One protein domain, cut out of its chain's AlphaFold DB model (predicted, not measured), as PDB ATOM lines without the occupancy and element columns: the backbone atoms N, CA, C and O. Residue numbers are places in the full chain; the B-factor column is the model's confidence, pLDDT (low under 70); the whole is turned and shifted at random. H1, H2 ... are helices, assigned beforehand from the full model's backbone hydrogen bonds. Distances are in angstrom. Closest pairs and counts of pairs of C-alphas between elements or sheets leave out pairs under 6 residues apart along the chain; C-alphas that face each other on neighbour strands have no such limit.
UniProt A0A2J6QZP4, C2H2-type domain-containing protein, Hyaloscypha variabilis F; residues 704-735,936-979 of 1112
ATOM      1  N   LEU A 704     210.776 177.286 316.504       70.31
ATOM      2  CA  LEU A 704     210.182 176.153 315.784       70.31
ATOM      3  C   LEU A 704     209.008 176.581 314.891       70.31
ATOM      4  O   LEU A 704     208.997 176.222 313.715       70.31
ATOM      5  N   GLU A 705     208.089 177.420 315.384       67.19
ATOM      6  CA  GLU A 705     207.006 178.019 314.578       67.19
ATOM      7  C   GLU A 705     207.540 178.673 313.294       67.19
ATOM      8  O   GLU A 705     206.960 178.535 312.219       67.19
ATOM      9  N   SER A 706     208.691 179.344 313.391       65.56
ATOM     10  CA  SER A 706     209.344 180.032 312.274       65.56
ATOM     11  C   SER A 706     210.032 179.106 311.249       65.56
ATOM     12  O   SER A 706     210.605 179.603 310.273       65.56
ATOM     13  N   ILE A 707     209.991 177.787 311.475       69.44
ATOM     14  CA  ILE A 707     210.559 176.714 310.639       69.44
ATOM     15  C   ILE A 707     209.465 175.725 310.174       69.44
ATOM     16  O   ILE A 707     209.574 175.163 309.080       69.44
ATOM     17  N   THR A 708     208.373 175.570 310.934       68.12
ATOM     18  CA  THR A 708     207.215 174.711 310.615       68.12
ATOM     19  C   THR A 708     206.731 174.781 309.154       68.12
ATOM     20  O   THR A 708     206.525 173.712 308.579       68.12
ATOM     21  N   PRO A 709     206.605 175.952 308.486       65.00
ATOM     22  CA  PRO A 709     206.144 176.016 307.091       65.00
ATOM     23  C   PRO A 709     207.012 175.232 306.093       65.00
ATOM     24  O   PRO A 709     206.495 174.709 305.107       65.00
ATOM     25  N   PHE A 710     208.314 175.110 306.361       66.88
ATOM     26  CA  PHE A 710     209.261 174.364 305.526       66.88
ATOM     27  C   PHE A 710     209.210 172.869 305.851       66.88
ATOM     28  O   PHE A 710     209.118 172.034 304.955       66.88
ATOM     29  N   VAL A 711     209.161 172.532 307.144       69.81
ATOM     30  CA  VAL A 711     209.025 171.153 307.645       69.81
ATOM     31  C   VAL A 711     207.687 170.516 307.223       69.81
ATOM     32  O   VAL A 711     207.611 169.306 307.011       69.81
ATOM     33  N   CYS A 712     206.650 171.321 306.979       65.25
ATOM     34  CA  CYS A 712     205.387 170.877 306.384       65.25
ATOM     35  C   CYS A 712     205.485 170.390 304.924       65.25
ATOM     36  O   CYS A 712     204.536 169.756 304.460       65.25
ATOM     37  N   LYS A 713     206.599 170.627 304.213       72.38
ATOM     38  CA  LYS A 713     206.838 170.082 302.862       72.38
ATOM     39  C   LYS A 713     207.470 168.676 302.870       72.38
ATOM     40  O   LYS A 713     207.522 168.038 301.826       72.38
ATOM     41  N   LEU A 714     207.889 168.164 304.035       73.69
ATOM     42  CA  LEU A 714     208.425 166.804 304.201       73.69
ATOM     43  C   LEU A 714     207.321 165.750 304.446       73.69
ATOM     44  O   LEU A 714     206.251 166.105 304.965       73.69
ATOM     45  N   PRO A 715     207.578 164.455 304.155       73.44
ATOM     46  CA  PRO A 715     206.673 163.344 304.469       73.44
ATOM     47  C   PRO A 715     206.219 163.313 305.940       73.44
ATOM     48  O   PRO A 715     206.982 163.711 306.829       73.44
ATOM     49  N   PRO A 716     204.990 162.844 306.234       71.19
ATOM     50  CA  PRO A 716     204.413 162.924 307.575       71.19
ATOM     51  C   PRO A 716     205.180 162.097 308.617       71.19
ATOM     52  O   PRO A 716     205.334 162.572 309.742       71.19
ATOM     53  N   GLU A 717     205.728 160.927 308.252       70.69
ATOM     54  CA  GLU A 717     206.537 160.100 309.170       70.69
ATOM     55  C   GLU A 717     207.804 160.833 309.655       70.69
ATOM     56  O   GLU A 717     208.195 160.757 310.822       70.69
ATOM     57  N   ILE A 718     208.436 161.583 308.748       76.00
ATOM     58  CA  ILE A 718     209.685 162.321 308.987       76.00
ATOM     59  C   ILE A 718     209.416 163.586 309.804       76.00
ATOM     60  O   ILE A 718     210.192 163.935 310.693       76.00
ATOM     61  N   ARG A 719     208.288 164.253 309.537       77.00
ATOM     62  CA  ARG A 719     207.911 165.547 310.120       77.00
ATOM     63  C   ARG A 719     207.905 165.549 311.649       77.00
ATOM     64  O   ARG A 719     208.467 166.457 312.258       77.00
ATOM     65  N   LEU A 720     207.287 164.542 312.270       72.88
ATOM     66  CA  LEU A 720     207.121 164.489 313.728       72.88
ATOM     67  C   LEU A 720     208.454 164.216 314.444       72.88
ATOM     68  O   LEU A 720     208.793 164.881 315.427       72.88
ATOM     69  N   SER A 721     209.241 163.288 313.897       76.44
ATOM     70  CA  SER A 721     210.597 162.982 314.364       76.44
ATOM     71  C   SER A 721     211.524 164.191 314.210       76.44
ATOM     72  O   SER A 721     212.335 164.463 315.091       76.44
ATOM     73  N   LEU A 722     211.383 164.954 313.122       77.75
ATOM     74  CA  LEU A 722     212.181 166.150 312.867       77.75
ATOM     75  C   LEU A 722     211.903 167.273 313.873       77.75
ATOM     76  O   LEU A 722     212.848 167.805 314.451       77.75
ATOM     77  N   VAL A 723     210.634 167.618 314.119       79.62
ATOM     78  CA  VAL A 723     210.279 168.693 315.068       79.62
ATOM     79  C   VAL A 723     210.726 168.348 316.490       79.62
ATOM     80  O   VAL A 723     211.377 169.167 317.132       79.62
ATOM     81  N   THR A 724     210.453 167.130 316.965       77.75
ATOM     82  CA  THR A 724     210.817 166.696 318.330       77.75
ATOM     83  C   THR A 724     212.333 166.586 318.541       77.75
ATOM     84  O   THR A 724     212.851 166.965 319.595       77.75
ATOM     85  N   ASN A 725     213.076 166.134 317.527       81.12
ATOM     86  CA  ASN A 725     214.537 166.135 317.539       81.12
ATOM     87  C   ASN A 725     215.104 167.568 317.571       81.12
ATOM     88  O   ASN A 725     215.957 167.859 318.413       81.12
ATOM     89  N   LEU A 726     214.602 168.465 316.712       81.06
ATOM     90  CA  LEU A 726     214.997 169.875 316.699       81.06
ATOM     91  C   LEU A 726     214.701 170.549 318.040       81.06
ATOM     92  O   LEU A 726     215.583 171.204 318.581       81.06
ATOM     93  N   GLU A 727     213.520 170.344 318.620       79.38
ATOM     94  CA  GLU A 727     213.161 170.870 319.942       79.38
ATOM     95  C   GLU A 727     214.142 170.403 321.031       79.38
ATOM     96  O   GLU A 727     214.652 171.218 321.802       79.38
ATOM     97  N   SER A 728     214.476 169.106 321.059       76.94
ATOM     98  CA  SER A 728     215.455 168.558 322.007       76.94
ATOM     99  C   SER A 728     216.854 169.150 321.805       76.94
ATOM    100  O   SER A 728     217.538 169.447 322.786       76.94
ATOM    101  N   ARG A 729     217.285 169.344 320.550       77.31
ATOM    102  CA  ARG A 729     218.576 169.964 320.216       77.31
ATOM    103  C   ARG A 729     218.603 171.444 320.606       77.31
ATOM    104  O   ARG A 729     219.554 171.864 321.253       77.31
ATOM    105  N   LEU A 730     217.551 172.212 320.321       77.69
ATOM    106  CA  LEU A 730     217.439 173.635 320.671       77.69
ATOM    107  C   LEU A 730     217.450 173.859 322.192       77.69
ATOM    108  O   LEU A 730     218.235 174.678 322.668       77.69
ATOM    109  N   LYS A 731     216.671 173.080 322.959       74.62
ATOM    110  CA  LYS A 731     216.649 173.144 324.436       74.62
ATOM    111  C   LYS A 731     218.003 172.786 325.069       74.62
ATOM    112  O   LYS A 731     218.356 173.331 326.109       74.62
ATOM    113  N   LYS A 732     218.787 171.903 324.440       73.56
ATOM    114  CA  LYS A 732     220.167 171.584 324.864       73.56
ATOM    115  C   LYS A 732     221.183 172.652 324.450       73.56
ATOM    116  O   LYS A 732     222.123 172.902 325.190       73.56
ATOM    117  N   PHE A 733     221.003 173.259 323.280       67.38
ATOM    118  CA  PHE A 733     221.955 174.198 322.681       67.38
ATOM    119  C   PHE A 733     221.854 175.617 323.258       67.38
ATOM    120  O   PHE A 733     222.865 176.304 323.362       67.38
ATOM    121  N   PHE A 734     220.656 176.054 323.662       68.31
ATOM    122  CA  PHE A 734     220.441 177.367 324.285       68.31
ATOM    123  C   PHE A 734     220.213 177.324 325.804       68.31
ATOM    124  O   PHE A 734     220.090 178.379 326.421       68.31
ATOM    125  N   GLY A 735     220.141 176.131 326.400       51.75
ATOM    126  CA  GLY A 735     219.627 175.940 327.756       51.75
ATOM    127  C   GLY A 735     218.100 176.071 327.829       51.75
ATOM    128  O   GLY A 735     217.431 176.410 326.850       51.75
ATOM    129  N   VAL A 936     209.984 190.176 316.625       74.19
ATOM    130  CA  VAL A 936     210.583 189.383 317.700       74.19
ATOM    131  C   VAL A 936     212.089 189.418 317.475       74.19
ATOM    132  O   VAL A 936     212.539 189.253 316.337       74.19
ATOM    133  N   HIS A 937     212.851 189.651 318.539       73.12
ATOM    134  CA  HIS A 937     214.299 189.780 318.462       73.12
ATOM    135  C   HIS A 937     214.974 188.400 318.445       73.12
ATOM    136  O   HIS A 937     214.766 187.582 319.345       73.12
ATOM    137  N   TYR A 938     215.809 188.158 317.434       68.56
ATOM    138  CA  TYR A 938     216.717 187.012 317.358       68.56
ATOM    139  C   TYR A 938     218.143 187.474 317.673       68.56
ATOM    140  O   TYR A 938     218.604 188.457 317.090       68.56
ATOM    141  N   SER A 939     218.857 186.745 318.537       71.44
ATOM    142  CA  SER A 939     220.311 186.908 318.675       71.44
ATOM    143  C   SER A 939     221.027 186.480 317.385       71.44
ATOM    144  O   SER A 939     220.439 185.786 316.549       71.44
ATOM    145  N   GLN A 940     222.288 186.878 317.198       67.38
ATOM    146  CA  GLN A 940     223.021 186.569 315.967       67.38
ATOM    147  C   GLN A 940     223.232 185.053 315.797       67.38
ATOM    148  O   GLN A 940     223.120 184.530 314.690       67.38
ATOM    149  N   GLU A 941     223.429 184.339 316.900       69.25
ATOM    150  CA  GLU A 941     223.625 182.890 316.978       69.25
ATOM    151  C   GLU A 941     222.305 182.162 316.691       69.25
ATOM    152  O   GLU A 941     222.255 181.292 315.820       69.25
ATOM    153  N   ARG A 942     221.194 182.581 317.333       73.81
ATOM    154  CA  ARG A 942     219.837 182.083 317.022       73.81
ATOM    155  C   ARG A 942     219.489 182.342 315.546       73.81
ATOM    156  O   ARG A 942     218.911 181.476 314.893       73.81
ATOM    157  N   ALA A 943     219.876 183.484 314.980       75.44
ATOM    158  CA  ALA A 943     219.634 183.811 313.574       75.44
ATOM    159  C   ALA A 943     220.459 182.956 312.590       75.44
ATOM    160  O   ALA A 943     219.912 182.495 311.584       75.44
ATOM    161  N   GLN A 944     221.749 182.738 312.864       75.50
ATOM    162  CA  GLN A 944     222.638 181.917 312.032       75.50
ATOM    163  C   GLN A 944     222.258 180.431 312.088       75.50
ATOM    164  O   GLN A 944     222.088 179.811 311.040       75.50
ATOM    165  N   LEU A 945     222.001 179.887 313.284       80.62
ATOM    166  CA  LEU A 945     221.526 178.512 313.453       80.62
ATOM    167  C   LEU A 945     220.198 178.276 312.709       80.62
ATOM    168  O   LEU A 945     220.051 177.274 312.011       80.62
ATOM    169  N   ARG A 946     219.249 179.227 312.787       79.50
ATOM    170  CA  ARG A 946     217.986 179.175 312.023       79.50
ATOM    171  C   ARG A 946     218.240 179.074 310.517       79.50
ATOM    172  O   ARG A 946     217.552 178.312 309.847       79.50
ATOM    173  N   HIS A 947     219.218 179.809 309.981       79.81
ATOM    174  CA  HIS A 947     219.567 179.751 308.560       79.81
ATOM    175  C   HIS A 947     220.151 178.394 308.151       79.81
ATOM    176  O   HIS A 947     219.679 177.817 307.172       79.81
ATOM    177  N   GLY A 948     221.113 177.862 308.911       81.12
ATOM    178  CA  GLY A 948     221.705 176.550 308.630       81.12
ATOM    179  C   GLY A 948     220.668 175.422 308.660       81.12
ATOM    180  O   GLY A 948     220.612 174.610 307.738       81.12
ATOM    181  N   ILE A 949     219.781 175.416 309.664       82.88
ATOM    182  CA  ILE A 949     218.705 174.417 309.775       82.88
ATOM    183  C   ILE A 949     217.724 174.545 308.601       82.88
ATOM    184  O   ILE A 949     217.377 173.536 307.992       82.88
ATOM    185  N   LEU A 950     217.303 175.766 308.245       78.75
ATOM    186  CA  LEU A 950     216.418 175.989 307.096       78.75
ATOM    187  C   LEU A 950     217.051 175.525 305.779       78.75
ATOM    188  O   LEU A 950     216.367 174.886 304.988       78.75
ATOM    189  N   SER A 951     218.347 175.778 305.570       80.12
ATOM    190  CA  SER A 951     219.068 175.339 304.369       80.12
ATOM    191  C   SER A 951     219.088 173.812 304.231       80.12
ATOM    192  O   SER A 951     218.812 173.299 303.147       80.12
ATOM    193  N   VAL A 952     219.326 173.078 305.325       83.31
ATOM    194  CA  VAL A 952     219.277 171.605 305.331       83.31
ATOM    195  C   VAL A 952     217.851 171.085 305.112       83.31
ATOM    196  O   VAL A 952     217.649 170.174 304.310       83.31
ATOM    197  N   VAL A 953     216.842 171.679 305.760       80.00
ATOM    198  CA  VAL A 953     215.432 171.284 305.583       80.00
ATOM    199  C   VAL A 953     214.960 171.534 304.146       80.00
ATOM    200  O   VAL A 953     214.351 170.653 303.547       80.00
ATOM    201  N   GLU A 954     215.281 172.682 303.549       77.44
ATOM    202  CA  GLU A 954     214.944 172.994 302.155       77.44
ATOM    203  C   GLU A 954     215.690 172.078 301.167       77.44
ATOM    204  O   GLU A 954     215.092 171.561 300.220       77.44
ATOM    205  N   ALA A 955     216.967 171.777 301.424       79.62
ATOM    206  CA  ALA A 955     217.726 170.794 300.652       79.62
ATOM    207  C   ALA A 955     217.186 169.358 300.796       79.62
ATOM    208  O   ALA A 955     217.414 168.541 299.905       79.62
ATOM    209  N   ALA A 956     216.480 169.033 301.884       79.50
ATOM    210  CA  ALA A 956     215.803 167.751 302.080       79.50
ATOM    211  C   ALA A 956     214.431 167.698 301.387       79.50
ATOM    212  O   ALA A 956     214.118 166.693 300.753       79.50
ATOM    213  N   CYS A 957     213.651 168.786 301.415       74.38
ATOM    214  CA  CYS A 957     212.364 168.895 300.710       74.38
ATOM    215  C   CYS A 957     212.478 168.692 299.189       74.38
ATOM    216  O   CYS A 957     211.505 168.309 298.546       74.38
ATOM    217  N   ASN A 958     213.660 168.933 298.615       76.88
ATOM    218  CA  ASN A 958     213.946 168.739 297.193       76.88
ATOM    219  C   ASN A 958     214.453 167.319 296.838       76.88
ATOM    220  O   ASN A 958     214.823 167.075 295.688       76.88
ATOM    221  N   ARG A 959     214.493 166.370 297.788       78.94
ATOM    222  CA  ARG A 959     214.927 164.976 297.551       78.94
ATOM    223  C   ARG A 959     213.719 164.065 297.337       78.94
ATOM    224  O   ARG A 959     212.750 164.118 298.086       78.94
ATOM    225  N   SER A 960     213.805 163.172 296.353       68.19
ATOM    226  CA  SER A 960     212.751 162.192 296.035       68.19
ATOM    227  C   SER A 960     212.626 161.046 297.049       68.19
ATOM    228  O   SER A 960     211.614 160.350 297.062       68.19
ATOM    229  N   ASN A 961     213.631 160.857 297.905       74.62
ATOM    230  CA  ASN A 961     213.567 160.041 299.113       74.62
ATOM    231  C   ASN A 961     214.425 160.720 300.195       74.62
ATOM    232  O   ASN A 961     215.502 161.236 299.887       74.62
ATOM    233  N   VAL A 962     213.952 160.744 301.442       77.69
ATOM    234  CA  VAL A 962     214.590 161.468 302.552       77.69
ATOM    235  C   VAL A 962     214.968 160.471 303.643       77.69
ATOM    236  O   VAL A 962     214.126 160.014 304.409       77.69
ATOM    237  N   ASP A 963     216.255 160.139 303.708       79.56
ATOM    238  CA  ASP A 963     216.814 159.280 304.752       79.56
ATOM    239  C   ASP A 963     216.901 160.057 306.080       79.56
ATOM    240  O   ASP A 963     217.611 161.061 306.192       79.56
ATOM    241  N   LEU A 964     216.127 159.616 307.075       77.62
ATOM    242  CA  LEU A 964     215.938 160.306 308.352       77.62
ATOM    243  C   LEU A 964     217.239 160.367 309.193       77.62
ATOM    244  O   LEU A 964     217.589 161.463 309.634       77.62
ATOM    245  N   PRO A 965     217.997 159.265 309.386       79.94
ATOM    246  CA  PRO A 965     219.380 159.292 309.866       79.94
ATOM    247  C   PRO A 965     220.292 160.334 309.202       79.94
ATOM    248  O   PRO A 965     220.928 161.110 309.915       79.94
ATOM    249  N   LEU A 966     220.346 160.394 307.864       78.44
ATOM    250  CA  LEU A 966     221.218 161.349 307.161       78.44
ATOM    251  C   LEU A 966     220.750 162.796 307.358       78.44
ATOM    252  O   LEU A 966     221.568 163.664 307.655       78.44
ATOM    253  N   LEU A 967     219.439 163.051 307.307       81.25
ATOM    254  CA  LEU A 967     218.869 164.358 307.640       81.25
ATOM    255  C   LEU A 967     219.236 164.785 309.073       81.25
ATOM    256  O   LEU A 967     219.605 165.935 309.311       81.25
ATOM    257  N   PHE A 968     219.192 163.862 310.037       82.81
ATOM    258  CA  PHE A 968     219.609 164.156 311.404       82.81
ATOM    259  C   PHE A 968     221.106 164.417 311.545       82.81
ATOM    260  O   PHE A 968     221.450 165.265 312.372       82.81
ATOM    261  N   GLN A 969     221.955 163.753 310.758       81.44
ATOM    262  CA  GLN A 969     223.402 163.969 310.719       81.44
ATOM    263  C   GLN A 969     223.765 165.317 310.075       81.44
ATOM    264  O   GLN A 969     224.623 166.029 310.593       81.44
ATOM    265  N   GLU A 970     223.088 165.711 308.992       83.19
ATOM    266  CA  GLU A 970     223.242 167.037 308.375       83.19
ATOM    267  C   GLU A 970     222.831 168.154 309.349       83.19
ATOM    268  O   GLU A 970     223.521 169.166 309.472       83.19
ATOM    269  N   ILE A 971     221.755 167.949 310.116       84.69
ATOM    270  CA  ILE A 971     221.336 168.890 311.164       84.69
ATOM    271  C   ILE A 971     222.329 168.903 312.342       84.69
ATOM    272  O   ILE A 971     222.669 169.984 312.815       84.69
ATOM    273  N   ASP A 972     222.845 167.753 312.800       80.50
ATOM    274  CA  ASP A 972     223.910 167.721 313.822       80.50
ATOM    275  C   ASP A 972     225.163 168.467 313.349       80.50
ATOM    276  O   ASP A 972     225.765 169.196 314.135       80.50
ATOM    277  N   ALA A 973     225.536 168.354 312.070       80.56
ATOM    278  CA  ALA A 973     226.649 169.110 311.505       80.56
ATOM    279  C   ALA A 973     226.406 170.629 311.582       80.56
ATOM    280  O   ALA A 973     227.321 171.363 311.946       80.56
ATOM    281  N   VAL A 974     225.176 171.103 311.346       83.06
ATOM    282  CA  VAL A 974     224.794 172.519 311.530       83.06
ATOM    283  C   VAL A 974     224.893 172.953 312.999       83.06
ATOM    284  O   VAL A 974     225.505 173.982 313.287       83.06
ATOM    285  N   PHE A 975     224.351 172.175 313.944       80.56
ATOM    286  CA  PHE A 975     224.486 172.468 315.381       80.56
ATOM    287  C   PHE A 975     225.956 172.442 315.839       80.56
ATOM    288  O   PHE A 975     226.353 173.243 316.679       80.56
ATOM    289  N   THR A 976     226.784 171.569 315.260       78.94
ATOM    290  CA  THR A 976     228.216 171.465 315.578       78.94
ATOM    291  C   THR A 976     229.020 172.616 314.957       78.94
ATOM    292  O   THR A 976     229.942 173.122 315.592       78.94
ATOM    293  N   ALA A 977     228.666 173.069 313.749       74.62
ATOM    294  CA  ALA A 977     229.314 174.183 313.046       74.62
ATOM    295  C   ALA A 977     228.981 175.565 313.635       74.62
ATOM    296  O   ALA A 977     229.800 176.476 313.542       74.62
ATOM    297  N   HIS A 978     227.807 175.718 314.256       71.31
ATOM    298  CA  HIS A 978     227.418 176.937 314.977       71.31
ATOM    299  C   HIS A 978     227.615 176.848 316.499       71.31
ATOM    300  O   HIS A 978     227.273 177.792 317.210       71.31
ATOM    301  N   SER A 979     228.166 175.741 317.007       58.28
ATOM    302  CA  SER A 979     228.532 175.598 318.418       58.28
ATOM    303  C   SER A 979     229.529 176.689 318.838       58.28
ATOM    304  O   SER A 979     230.451 176.979 318.076       58.28
TER     305      SER A 979
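AT A GLANCE: This is residues 704 to 735 and 936 to 979 of the 1112 residues of the protein "C2H2-type domain-containing protein" of Hyaloscypha variabilis F (UniProt A0A2J6QZP4). What shape do these atoms make? Three long helices, H2, H3 and H4, run lengthwise with their centres in a triangle, H3 and H4 as a hairpin and H2 more loosely beside them; the short H1 covers the groove between H2 and H3, on the side away from H4. What is printed? The 76 residues hold four named helices in the order H1, H2, H3, H4 and no named strand, in the class all helix. How large is it? It is compact, with a radius of gyration of the C-alphas of 11.9 A and spans of 34 by 24 by 19 A.

IN THESE COORDINATES: Where do the first helices lie? H1 is residues 708 to 711, from C-alpha 708 at (207.215, 174.711, 310.615), and H2 is residues 716 to 733, 25.7 A long. Where are the others? H3 is residues 940 to 957, also 25.7 A, and H4 is residues 964 to 977, 19.8 A, ending at C-alpha 977 at (229.314, 174.183, 313.046).

HOW THE PARTS SIT: What does H1 touch? It only just touches H2, with 3 pairs of C-alphas within 8 A, the closest Val 711 and Arg 719 at 6.2 A. It touches residues 950 to 957 of H3, the closest C-alphas being those of Val 711 and Val 953, 6.7 A apart. How do the long helices stand? H2 and H4 only just touch, with 3 pairs within 8 A, the closest C-alphas those of Ile 718 and Leu 964 at 6.6 A, at a shallow tilt of 24 degrees, the same way. The hairpin H3 and H4 touches at a shallow tilt of 24 degrees, opposite ways, the closest C-alphas being those of Gly 948 and Val 974, 5.8 A apart. H2 and H3 are near each other, and H1 and H4 are apart. Are the backbones paired? Every O i to N i+4 pair is within hydrogen-bond range in H3 and H4, and 12 of 14 are in H2; H1 is too short for such a pair.

THE WHOLE: Is there a cut? Residues 736 to 935 are not printed, and C-alphas 735 and 936 are 19.1 A apart across the cut. Where is confidence low? The printed part has a mean pLDDT of 75.2, and 16 residues are under 70, among them 705 to 712 and 733 to 735.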